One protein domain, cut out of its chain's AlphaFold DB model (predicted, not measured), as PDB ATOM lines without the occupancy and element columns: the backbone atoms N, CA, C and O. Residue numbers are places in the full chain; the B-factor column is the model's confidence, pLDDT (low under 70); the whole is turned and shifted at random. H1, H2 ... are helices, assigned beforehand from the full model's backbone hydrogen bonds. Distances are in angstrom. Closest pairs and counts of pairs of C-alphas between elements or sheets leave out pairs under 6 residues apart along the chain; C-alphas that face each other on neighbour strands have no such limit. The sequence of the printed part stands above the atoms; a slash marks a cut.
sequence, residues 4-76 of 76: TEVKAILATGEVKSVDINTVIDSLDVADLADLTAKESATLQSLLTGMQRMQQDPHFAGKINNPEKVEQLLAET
ATOM      1  N   THR A   4      51.282 -18.628 -42.040       91.94
ATOM      2  CA  THR A   4      50.794 -17.302 -42.467       91.94
ATOM      3  C   THR A   4      49.273 -17.163 -42.364       91.94
ATOM      4  O   THR A   4      48.774 -16.100 -42.004       91.94
ATOM      5  N   GLU A   5      48.530 -18.228 -42.666       92.94
ATOM      6  CA  GLU A   5      47.067 -18.241 -42.570       92.94
ATOM      7  C   GLU A   5      46.623 -18.314 -41.106       92.94
ATOM      8  O   GLU A   5      45.723 -17.581 -40.703       92.94
ATOM      9  N   VAL A   6      47.305 -19.126 -40.290       92.44
ATOM     10  CA  VAL A   6      47.060 -19.189 -38.844       92.44
ATOM     11  C   VAL A   6      47.290 -17.825 -38.197       92.44
ATOM     12  O   VAL A   6      46.431 -17.337 -37.469       92.44
ATOM     13  N   LYS A   7      48.404 -17.163 -38.518       92.81
ATOM     14  CA  LYS A   7      48.716 -15.809 -38.048       92.81
ATOM     15  C   LYS A   7      47.650 -14.802 -38.457       92.81
ATOM     16  O   LYS A   7      47.195 -14.032 -37.621       92.81
ATOM     17  N   ALA A   8      47.178 -14.855 -39.703       93.00
ATOM     18  CA  ALA A   8      46.090 -13.993 -40.155       93.00
ATOM     19  C   ALA A   8      44.804 -14.197 -39.334       93.00
ATOM     20  O   ALA A   8      44.149 -13.214 -38.994       93.00
ATOM     21  N   ILE A   9      44.471 -15.443 -38.979       92.88
ATOM     22  CA  ILE A   9      43.329 -15.770 -38.111       92.88
ATOM     23  C   ILE A   9      43.566 -15.264 -36.683       92.88
ATOM     24  O   ILE A   9      42.707 -14.591 -36.130       92.88
ATOM     25  N   LEU A  10      44.726 -15.529 -36.082       92.44
ATOM     26  CA  LEU A  10      45.042 -15.060 -34.726       92.44
ATOM     27  C   LEU A  10      45.067 -13.526 -34.646       92.44
ATOM     28  O   LEU A  10      44.614 -12.939 -33.668       92.44
ATOM     29  N   ALA A  11      45.523 -12.856 -35.703       92.88
ATOM     30  CA  ALA A  11      45.577 -11.404 -35.774       92.88
ATOM     31  C   ALA A  11      44.188 -10.743 -35.775       92.88
ATOM     32  O   ALA A  11      44.091  -9.564 -35.407       92.88
ATOM     33  N   THR A  12      43.114 -11.457 -36.139       91.31
ATOM     34  CA  THR A  12      41.742 -10.927 -36.030       91.31
ATOM     35  C   THR A  12      41.310 -10.782 -34.571       91.31
ATOM     36  O   THR A  12      40.522  -9.892 -34.261       91.31
ATOM     37  N   GLY A  13      41.863 -11.600 -33.667       87.94
ATOM     38  CA  GLY A  13      41.425 -11.710 -32.275       87.94
ATOM     39  C   GLY A  13      40.218 -12.631 -32.066       87.94
ATOM     40  O   GLY A  13      39.867 -12.903 -30.922       87.94
ATOM     41  N   GLU A  14      39.605 -13.137 -33.139       87.00
ATOM     42  CA  GLU A  14      38.424 -14.002 -33.097       87.00
ATOM     43  C   GLU A  14      38.646 -15.249 -33.960       87.00
ATOM     44  O   GLU A  14      38.668 -15.189 -35.193       87.00
ATOM     45  N   VAL A  15      38.775 -16.406 -33.306       87.81
ATOM     46  CA  VAL A  15      38.923 -17.701 -33.981       87.81
ATOM     47  C   VAL A  15      37.579 -18.414 -33.983       87.81
ATOM     48  O   VAL A  15      36.995 -18.680 -32.932       87.81
ATOM     49  N   LYS A  16      37.067 -18.731 -35.174       87.00
ATOM     50  CA  LYS A  16      35.791 -19.440 -35.313       87.00
ATOM     51  C   LYS A  16      35.925 -20.866 -34.796       87.00
ATOM     52  O   LYS A  16      36.916 -21.528 -35.080       87.00
ATOM     53  N   SER A  17      34.876 -21.380 -34.152       83.00
ATOM     54  CA  SER A  17      34.840 -22.740 -33.586       83.00
ATOM     55  C   SER A  17      35.232 -23.841 -34.580       83.00
ATOM     56  O   SER A  17      35.849 -24.827 -34.192       83.00
ATOM     57  N   VAL A  18      34.901 -23.660 -35.862       83.81
ATOM     58  CA  VAL A  18      35.220 -24.610 -36.943       83.81
ATOM     59  C   VAL A  18      36.707 -24.643 -37.309       83.81
ATOM     60  O   VAL A  18      37.186 -25.660 -37.802       83.81
ATOM     61  N   ASP A  19      37.437 -23.561 -37.041       88.19
ATOM     62  CA  ASP A  19      38.844 -23.405 -37.409       88.19
ATOM     63  C   ASP A  19      39.789 -23.764 -36.257       88.19
ATOM     64  O   ASP A  19      40.978 -23.958 -36.488       88.19
ATOM     65  N   ILE A  20      39.276 -23.898 -35.029       88.06
ATOM     66  CA  ILE A  20      40.073 -24.092 -33.808       88.06
ATOM     67  C   ILE A  20      41.005 -25.298 -33.909       88.06
ATOM     68  O   ILE A  20      42.212 -25.154 -33.733       88.06
ATOM     69  N   ASN A  21      40.456 -26.477 -34.211       89.19
ATOM     70  CA  ASN A  21      41.266 -27.686 -34.345       89.19
ATOM     71  C   ASN A  21      42.305 -27.519 -35.453       89.19
ATOM     72  O   ASN A  21      43.467 -27.839 -35.257       89.19
ATOM     73  N   THR A  22      41.915 -26.933 -36.585       90.94
ATOM     74  CA  THR A  22      42.831 -26.701 -37.702       90.94
ATOM     75  C   THR A  22      43.959 -25.736 -37.327       90.94
ATOM     76  O   THR A  22      45.091 -25.952 -37.750       90.94
ATOM     77  N   VAL A  23      43.681 -24.692 -36.540       91.81
ATOM     78  CA  VAL A  23      44.679 -23.740 -36.027       91.81
ATOM     79  C   VAL A  23      45.658 -24.443 -35.089       91.81
ATOM     80  O   VAL A  23      46.862 -24.357 -35.309       91.81
ATOM     81  N   ILE A  24      45.149 -25.180 -34.100       90.38
ATOM     82  CA  ILE A  24      45.959 -25.911 -33.114       90.38
ATOM     83  C   ILE A  24      46.814 -26.978 -33.801       90.38
ATOM     84  O   ILE A  24      48.020 -27.042 -33.589       90.38
ATOM     85  N   ASP A  25      46.207 -27.795 -34.661       90.44
ATOM     86  CA  ASP A  25      46.890 -28.892 -35.346       90.44
ATOM     87  C   ASP A  25      47.992 -28.370 -36.281       90.44
ATOM     88  O   ASP A  25      49.002 -29.049 -36.466       90.44
ATOM     89  N   SER A  26      47.829 -27.160 -36.828       91.25
ATOM     90  CA  SER A  26      48.781 -26.546 -37.764       91.25
ATOM     91  C   SER A  26      49.921 -25.759 -37.109       91.25
ATOM     92  O   SER A  26      50.823 -25.365 -37.839       91.25
ATOM     93  N   LEU A  27      49.870 -25.491 -35.802       91.56
ATOM     94  CA  LEU A  27      50.931 -24.783 -35.077       91.56
ATOM     95  C   LEU A  27      51.882 -25.766 -34.422       91.56
ATOM     96  O   LEU A  27      51.432 -26.632 -33.681       91.56
ATOM     97  N   ASP A  28      53.180 -25.599 -34.608       90.75
ATOM     98  CA  ASP A  28      54.178 -26.271 -33.785       90.75
ATOM     99  C   ASP A  28      54.736 -25.317 -32.723       90.75
ATOM    100  O   ASP A  28      54.665 -24.096 -32.852       90.75
ATOM    101  N   VAL A  29      55.313 -25.866 -31.651       87.94
ATOM    102  CA  VAL A  29      55.900 -25.067 -30.555       87.94
ATOM    103  C   VAL A  29      56.949 -24.078 -31.079       87.94
ATOM    104  O   VAL A  29      57.038 -22.950 -30.606       87.94
ATOM    105  N   ALA A  30      57.709 -24.467 -32.106       90.12
ATOM    106  CA  ALA A  30      58.698 -23.596 -32.732       90.12
ATOM    107  C   ALA A  30      58.074 -22.364 -33.416       90.12
ATOM    108  O   ALA A  30      58.694 -21.303 -33.426       90.12
ATOM    109  N   ASP A  31      56.845 -22.478 -33.933       89.94
ATOM    110  CA  ASP A  31      56.149 -21.383 -34.620       89.94
ATOM    111  C   ASP A  31      55.694 -20.281 -33.651       89.94
ATOM    112  O   ASP A  31      55.420 -19.155 -34.073       89.94
ATOM    113  N   LEU A  32      55.624 -20.578 -32.347       90.12
ATOM    114  CA  LEU A  32      55.227 -19.616 -31.315       90.12
ATOM    115  C   LEU A  32      56.187 -18.426 -31.238       90.12
ATOM    116  O   LEU A  32      55.755 -17.305 -30.972       90.12
ATOM    117  N   ALA A  33      57.471 -18.649 -31.533       91.25
ATOM    118  CA  ALA A  33      58.484 -17.599 -31.568       91.25
ATOM    119  C   ALA A  33      58.237 -16.566 -32.684       91.25
ATOM    120  O   ALA A  33      58.664 -15.417 -32.567       91.25
ATOM    121  N   ASP A  34      57.530 -16.961 -33.746       93.25
ATOM    122  CA  ASP A  34      57.192 -16.094 -34.874       93.25
ATOM    123  C   ASP A  34      55.865 -15.345 -34.675       93.25
ATOM    124  O   ASP A  34      55.485 -14.528 -35.527       93.25
ATOM    125  N   LEU A  35      55.139 -15.602 -33.583       93.06
ATOM    126  CA  LEU A  35      53.903 -14.900 -33.257       93.06
ATOM    127  C   LEU A  35      54.199 -13.538 -32.622       93.06
ATOM    128  O   LEU A  35      55.061 -13.366 -31.761       93.06
ATOM    129  N   THR A  36      53.442 -12.532 -33.038       94.50
ATOM    130  CA  THR A  36      53.408 -11.239 -32.355       94.50
ATOM    131  C   THR A  36      52.703 -11.373 -31.007       94.50
ATOM    132  O   THR A  36      51.847 -12.235 -30.824       94.50
ATOM    133  N   ALA A  37      52.956 -10.442 -30.085       92.06
ATOM    134  CA  ALA A  37      52.306 -10.438 -28.769       92.06
ATOM    135  C   ALA A  37      50.767 -10.498 -28.842       92.06
ATOM    136  O   ALA A  37      50.128 -11.130 -28.004       92.06
ATOM    137  N   LYS A  38      50.164  -9.866 -29.860       93.06
ATOM    138  CA  LYS A  38      48.716  -9.937 -30.090       93.06
ATOM    139  C   LYS A  38      48.286 -11.350 -30.489       93.06
ATOM    140  O   LYS A  38      47.340 -11.873 -29.912       93.06
ATOM    141  N   GLU A  39      48.971 -11.949 -31.461       94.56
ATOM    142  CA  GLU A  39      48.664 -13.296 -31.951       94.56
ATOM    143  C   GLU A  39      48.838 -14.340 -30.838       94.56
ATOM    144  O   GLU A  39      47.950 -15.172 -30.657       94.56
ATOM    145  N   SER A  40      49.905 -14.242 -30.037       93.94
ATOM    146  CA  SER A  40      50.131 -15.112 -28.875       93.94
ATOM    147  C   SER A  40      49.037 -14.955 -27.820       93.94
ATOM    148  O   SER A  40      48.512 -15.952 -27.338       93.94
ATOM    149  N   ALA A  41      48.610 -13.726 -27.507       93.50
ATOM    150  CA  ALA A  41      47.517 -13.495 -26.560       93.50
ATOM    151  C   ALA A  41      46.179 -14.076 -27.053       93.50
ATOM    152  O   ALA A  41      45.399 -14.627 -26.267       93.50
ATOM    153  N   THR A  42      45.906 -13.985 -28.358       93.88
ATOM    154  CA  THR A  42      44.730 -14.612 -28.973       93.88
ATOM    155  C   THR A  42      44.826 -16.135 -28.930       93.88
ATOM    156  O   THR A  42      43.848 -16.786 -28.566       93.88
ATOM    157  N   LEU A  43      45.995 -16.708 -29.229       94.25
ATOM    158  CA  LEU A  43      46.233 -18.147 -29.139       94.25
ATOM    159  C   LEU A  43      46.071 -18.655 -27.700       94.25
ATOM    160  O   LEU A  43      45.335 -19.608 -27.469       94.25
ATOM    161  N   GLN A  44      46.662 -17.985 -26.713       93.12
ATOM    162  CA  GLN A  44      46.538 -18.354 -25.302       93.12
ATOM    163  C   GLN A  44      45.078 -18.299 -24.828       93.12
ATOM    164  O   GLN A  44      44.597 -19.212 -24.150       93.12
ATOM    165  N   SER A  45      44.341 -17.258 -25.232       92.38
ATOM    166  CA  SER A  45      42.908 -17.132 -24.939       92.38
ATOM    167  C   SER A  45      42.099 -18.264 -25.576       92.38
ATOM    168  O   SER A  45      41.211 -18.825 -24.931       92.38
ATOM    169  N   LEU A  46      42.433 -18.638 -26.816       91.44
ATOM    170  CA  LEU A  46      41.817 -19.757 -27.522       91.44
ATOM    171  C   LEU A  46      42.044 -21.081 -26.784       91.44
ATOM    172  O   LEU A  46      41.085 -21.793 -26.493       91.44
ATOM    173  N   LEU A  47      43.301 -21.397 -26.466       91.56
ATOM    174  CA  LEU A  47      43.696 -22.646 -25.815       91.56
ATOM    175  C   LEU A  47      43.062 -22.770 -24.420       91.56
ATOM    176  O   LEU A  47      42.457 -23.795 -24.104       91.56
ATOM    177  N   THR A  48      43.096 -21.692 -23.629       90.31
ATOM    178  CA  THR A  48      42.469 -21.637 -22.297       90.31
ATOM    179  C   THR A  48      40.950 -21.800 -22.387       90.31
ATOM    180  O   THR A  48      40.346 -22.557 -21.623       90.31
ATOM    181  N   GLY A  49      40.312 -21.108 -23.339       87.94
ATOM    182  CA  GLY A  49      38.878 -21.226 -23.586       87.94
ATOM    183  C   GLY A  49      38.485 -22.655 -23.959       87.94
ATOM    184  O   GLY A  49      37.524 -23.195 -23.413       87.94
ATOM    185  N   MET A  50      39.271 -23.300 -24.821       85.75
ATOM    186  CA  MET A  50      39.055 -24.686 -25.229       85.75
ATOM    187  C   MET A  50      39.222 -25.675 -24.078       85.75
ATOM    188  O   MET A  50      38.350 -26.523 -23.903       85.75
ATOM    189  N   GLN A  51      40.270 -25.554 -23.256       85.00
ATOM    190  CA  GLN A  51      40.437 -26.401 -22.068       85.00
ATOM    191  C   GLN A  51      39.247 -26.278 -21.114       85.00
ATOM    192  O   GLN A  51      38.733 -27.285 -20.629       85.00
ATOM    193  N   ARG A  52      38.757 -25.054 -20.888       86.06
ATOM    194  CA  ARG A  52      37.585 -24.824 -20.039       86.06
ATOM    195  C   ARG A  52      36.324 -25.462 -20.612       86.06
ATOM    196  O   ARG A  52      35.558 -26.061 -19.868       86.06
ATOM    197  N   MET A  53      36.120 -25.360 -21.923       83.31
ATOM    198  CA  MET A  53      34.976 -25.985 -22.589       83.31
ATOM    199  C   MET A  53      35.065 -27.514 -22.593       83.31
ATOM    200  O   MET A  53      34.038 -28.163 -22.474       83.31
ATOM    201  N   GLN A  54      36.259 -28.118 -22.657       81.88
ATOM    202  CA  GLN A  54      36.404 -29.577 -22.511       81.88
ATOM    203  C   GLN A  54      35.996 -30.088 -21.119       81.88
ATOM    204  O   GLN A  54      35.654 -31.258 -20.975       81.88
ATOM    205  N   GLN A  55      36.030 -29.231 -20.096       82.31
ATOM    206  CA  GLN A  55      35.545 -29.565 -18.755       82.31
ATOM    207  C   GLN A  55      34.021 -29.430 -18.622       82.31
ATOM    208  O   GLN A  55      33.459 -29.868 -17.618       82.31
ATOM    209  N   ASP A  56      33.348 -28.830 -19.610       81.62
ATOM    210  CA  ASP A  56      31.896 -28.697 -19.622       81.62
ATOM    211  C   ASP A  56      31.250 -29.998 -20.143       81.62
ATOM    212  O   ASP A  56      31.452 -30.371 -21.303       81.62
ATOM    213  N   PRO A  57      30.434 -30.694 -19.326       76.06
ATOM    214  CA  PRO A  57      29.779 -31.942 -19.723       76.06
ATOM    215  C   PRO A  57      28.756 -31.778 -20.862       76.06
ATOM    216  O   PRO A  57      28.326 -32.776 -21.439       76.06
ATOM    217  N   HIS A  58      28.353 -30.547 -21.194       78.31
ATOM    218  CA  HIS A  58      27.437 -30.230 -22.290       78.31
ATOM    219  C   HIS A  58      28.152 -29.797 -23.577       78.31
ATOM    220  O   HIS A  58      27.500 -29.629 -24.613       78.31
ATOM    221  N   PHE A  59      29.475 -29.625 -23.548       76.19
ATOM    222  CA  PHE A  59      30.231 -29.239 -24.729       76.19
ATOM    223  C   PHE A  59      30.428 -30.434 -25.665       76.19
ATOM    224  O   PHE A  59      31.157 -31.379 -25.382       76.19
ATOM    225  N   ALA A  60      29.780 -30.384 -26.829       71.31
ATOM    226  CA  ALA A  60      29.901 -31.423 -27.852       71.31
ATOM    227  C   ALA A  60      31.170 -31.288 -28.721       71.31
ATOM    228  O   ALA A  60      31.459 -32.172 -29.530       71.31
ATOM    229  N   GLY A  61      31.911 -30.180 -28.601       73.44
ATOM    230  CA  GLY A  61      33.141 -29.964 -29.356       73.44
ATOM    231  C   GLY A  61      34.282 -30.832 -28.827       73.44
ATOM    232  O   GLY A  61      34.490 -30.944 -27.622       73.44
ATOM    233  N   LYS A  62      35.048 -31.446 -29.729       76.06
ATOM    234  CA  LYS A  62      36.231 -32.239 -29.374       76.06
ATOM    235  C   LYS A  62      37.491 -31.532 -29.838       76.06
ATOM    236  O   LYS A  62      37.557 -31.102 -30.990       76.06
ATOM    237  N   ILE A  63      38.476 -31.446 -28.949       82.12
ATOM    238  CA  ILE A  63      39.852 -31.139 -29.336       82.12
ATOM    239  C   ILE A  63      40.434 -32.407 -29.957       82.12
ATOM    240  O   ILE A  63      40.372 -33.472 -29.343       82.12
ATOM    241  N   ASN A  64      40.981 -32.299 -31.167       84.94
ATOM    242  CA  ASN A  64      41.594 -33.445 -31.842       84.94
ATOM    243  C   ASN A  64      42.820 -33.962 -31.080       84.94
ATOM    244  O   ASN A  64      43.004 -35.170 -30.951       84.94
ATOM    245  N   ASN A  65      43.642 -33.039 -30.576       85.31
ATOM    246  CA  ASN A  65      44.893 -33.338 -29.895       85.31
ATOM    247  C   ASN A  65      45.031 -32.523 -28.588       85.31
ATOM    248  O   ASN A  65      45.580 -31.418 -28.604       85.31
ATOM    249  N   PRO A  66      44.491 -33.019 -27.458       85.31
ATOM    250  CA  PRO A  66      44.534 -32.304 -26.182       85.31
ATOM    251  C   PRO A  66      45.958 -32.139 -25.630       85.31
ATOM    252  O   PRO A  66      46.256 -31.094 -25.063       85.31
ATOM    253  N   GLU A  67      46.857 -33.097 -25.868       87.56
ATOM    254  CA  GLU A  67      48.264 -33.001 -25.444       87.56
ATOM    255  C   GLU A  67      48.979 -31.849 -26.159       87.56
ATOM    256  O   GLU A  67      49.739 -31.098 -25.551       87.56
ATOM    257  N   LYS A  68      48.690 -31.654 -27.452       88.12
ATOM    258  CA  LYS A  68      49.225 -30.524 -28.219       88.12
ATOM    259  C   LYS A  68      48.726 -29.183 -27.679       88.12
ATOM    260  O   LYS A  68      49.488 -28.226 -27.632       88.12
ATOM    261  N   VAL A  69      47.474 -29.113 -27.225       88.06
ATOM    262  CA  VAL A  69      46.943 -27.912 -26.561       88.06
ATOM    263  C   VAL A  69      47.701 -27.609 -25.277       88.06
ATOM    264  O   VAL A  69      48.065 -26.459 -25.060       88.06
ATOM    265  N   GLU A  70      47.974 -28.620 -24.454       87.88
ATOM    266  CA  GLU A  70      48.760 -28.451 -23.227       87.88
ATOM    267  C   GLU A  70      50.198 -28.008 -23.519       87.88
ATOM    268  O   GLU A  70      50.700 -27.105 -22.853       87.88
ATOM    269  N   GLN A  71      50.834 -28.581 -24.545       90.19
ATOM    270  CA  GLN A  71      52.177 -28.184 -24.977       90.19
ATOM    271  C   GLN A  71      52.224 -26.735 -25.457       90.19
ATOM    272  O   GLN A  71      53.081 -25.974 -25.022       90.19
ATOM    273  N   LEU A  72      51.294 -26.335 -26.329       90.00
ATOM    274  CA  LEU A  72      51.241 -24.962 -26.826       90.00
ATOM    275  C   LEU A  72      50.961 -23.978 -25.683       90.00
ATOM    276  O   LEU A  72      51.600 -22.937 -25.631       90.00
ATOM    277  N   LEU A  73      50.071 -24.323 -24.746       89.38
ATOM    278  CA  LEU A  73      49.732 -23.471 -23.602       89.38
ATOM    279  C   LEU A  73      50.914 -23.273 -22.640       89.38
ATOM    280  O   LEU A  73      51.024 -22.217 -22.024       89.38
ATOM    281  N   ALA A  74      51.775 -24.281 -22.486       88.62
ATOM    282  CA  ALA A  74      52.964 -24.194 -21.640       88.62
ATOM    283  C   ALA A  74      54.052 -23.276 -22.226       88.62
ATOM    284  O   ALA A  74      54.867 -22.745 -21.474       88.62
ATOM    285  N   GLU A  75      54.049 -23.090 -23.549       88.12
ATOM    286  CA  GLU A  75      55.100 -22.394 -24.301       88.12
ATOM    287  C   GLU A  75      54.650 -21.023 -24.856       88.12
ATOM    288  O   GLU A  75      55.489 -20.249 -25.319       88.12
ATOM    289  N   THR A  76      53.346 -20.706 -24.811       78.62
ATOM    290  CA  THR A  76      52.770 -19.369 -25.098       78.62
ATOM    291  C   THR A  76      52.688 -18.476 -23.870       78.62
ATOM    292  O   THR A  76      53.082 -17.293 -23.984       78.62
TER     293      THR A  76
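This is residues 4 to 76 of the 76 residues of an uncharacterized protein of Oleibacter sp (UniProt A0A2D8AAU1). One long helix, H4, runs along the longest axis, and the shorter helices H1, H2 and H5 form an arc round one side of it, with H1 crossing its first part and H5 folding back along it. H3 sits near the first end of H4, and the loop of residues 55 to 65 reaches past its other end. The printed part has 73 residues, with five named helices, H1 to H5 in chain order, and no named strand: all helix. It is compact, with a radius of gyration of the C-alphas of 11.5 A, and elongated, spanning 35 by 22 by 17 A.

H4, residues 37 to 54, touches H5, residues 66 to 75, with residues 44 to 48 alone; they form a helical hairpin, opposite ways at a steep tilt of 36 degrees, only just past shallow, and their closest C-alphas, Leu 47 and Val 69, are 6.2 A apart. H1, residues 4 to 12, touches residues 38 to 43 of H4, about perpendicular at 82 degrees, closest at the C-alphas of Leu 10 and Glu 39, 4.9 A. H5 is the hub: it also touches H3, residues 29 to 34, closest at the C-alphas of Val 29 and Leu 72, 6.0 A, and only just touches H2, residues 20 to 26, with 3 pairs of C-alphas within 8 A, the closest Ile 24 and Val 69, 6.9 A. H1 is apart from H3 and H5. Every O i to N i+4 pair is within hydrogen-bond range in H2, H4 and H5, against 4 of 5 in H1 and 0 of 2 in H3, where 3 of 3 O i to N i+3 pairs are.

H4 is 25.7 A long, from C-alpha 37 at (52.306, -10.438, -28.769) to C-alpha 54 at (36.404, -29.577, -22.511). H5 measures 14.6 A, H1 12.8 A, H3 10.0 A and H2 9.9 A. H1 begins at C-alpha 4, (50.794, -17.302, -42.467).

The two C-alphas farthest apart, Asp 34 and His 58, are 35.3 A apart. The link from H4 to H5 is long. The printed part has no cut, and no printed residue is under 70 in pLDDT.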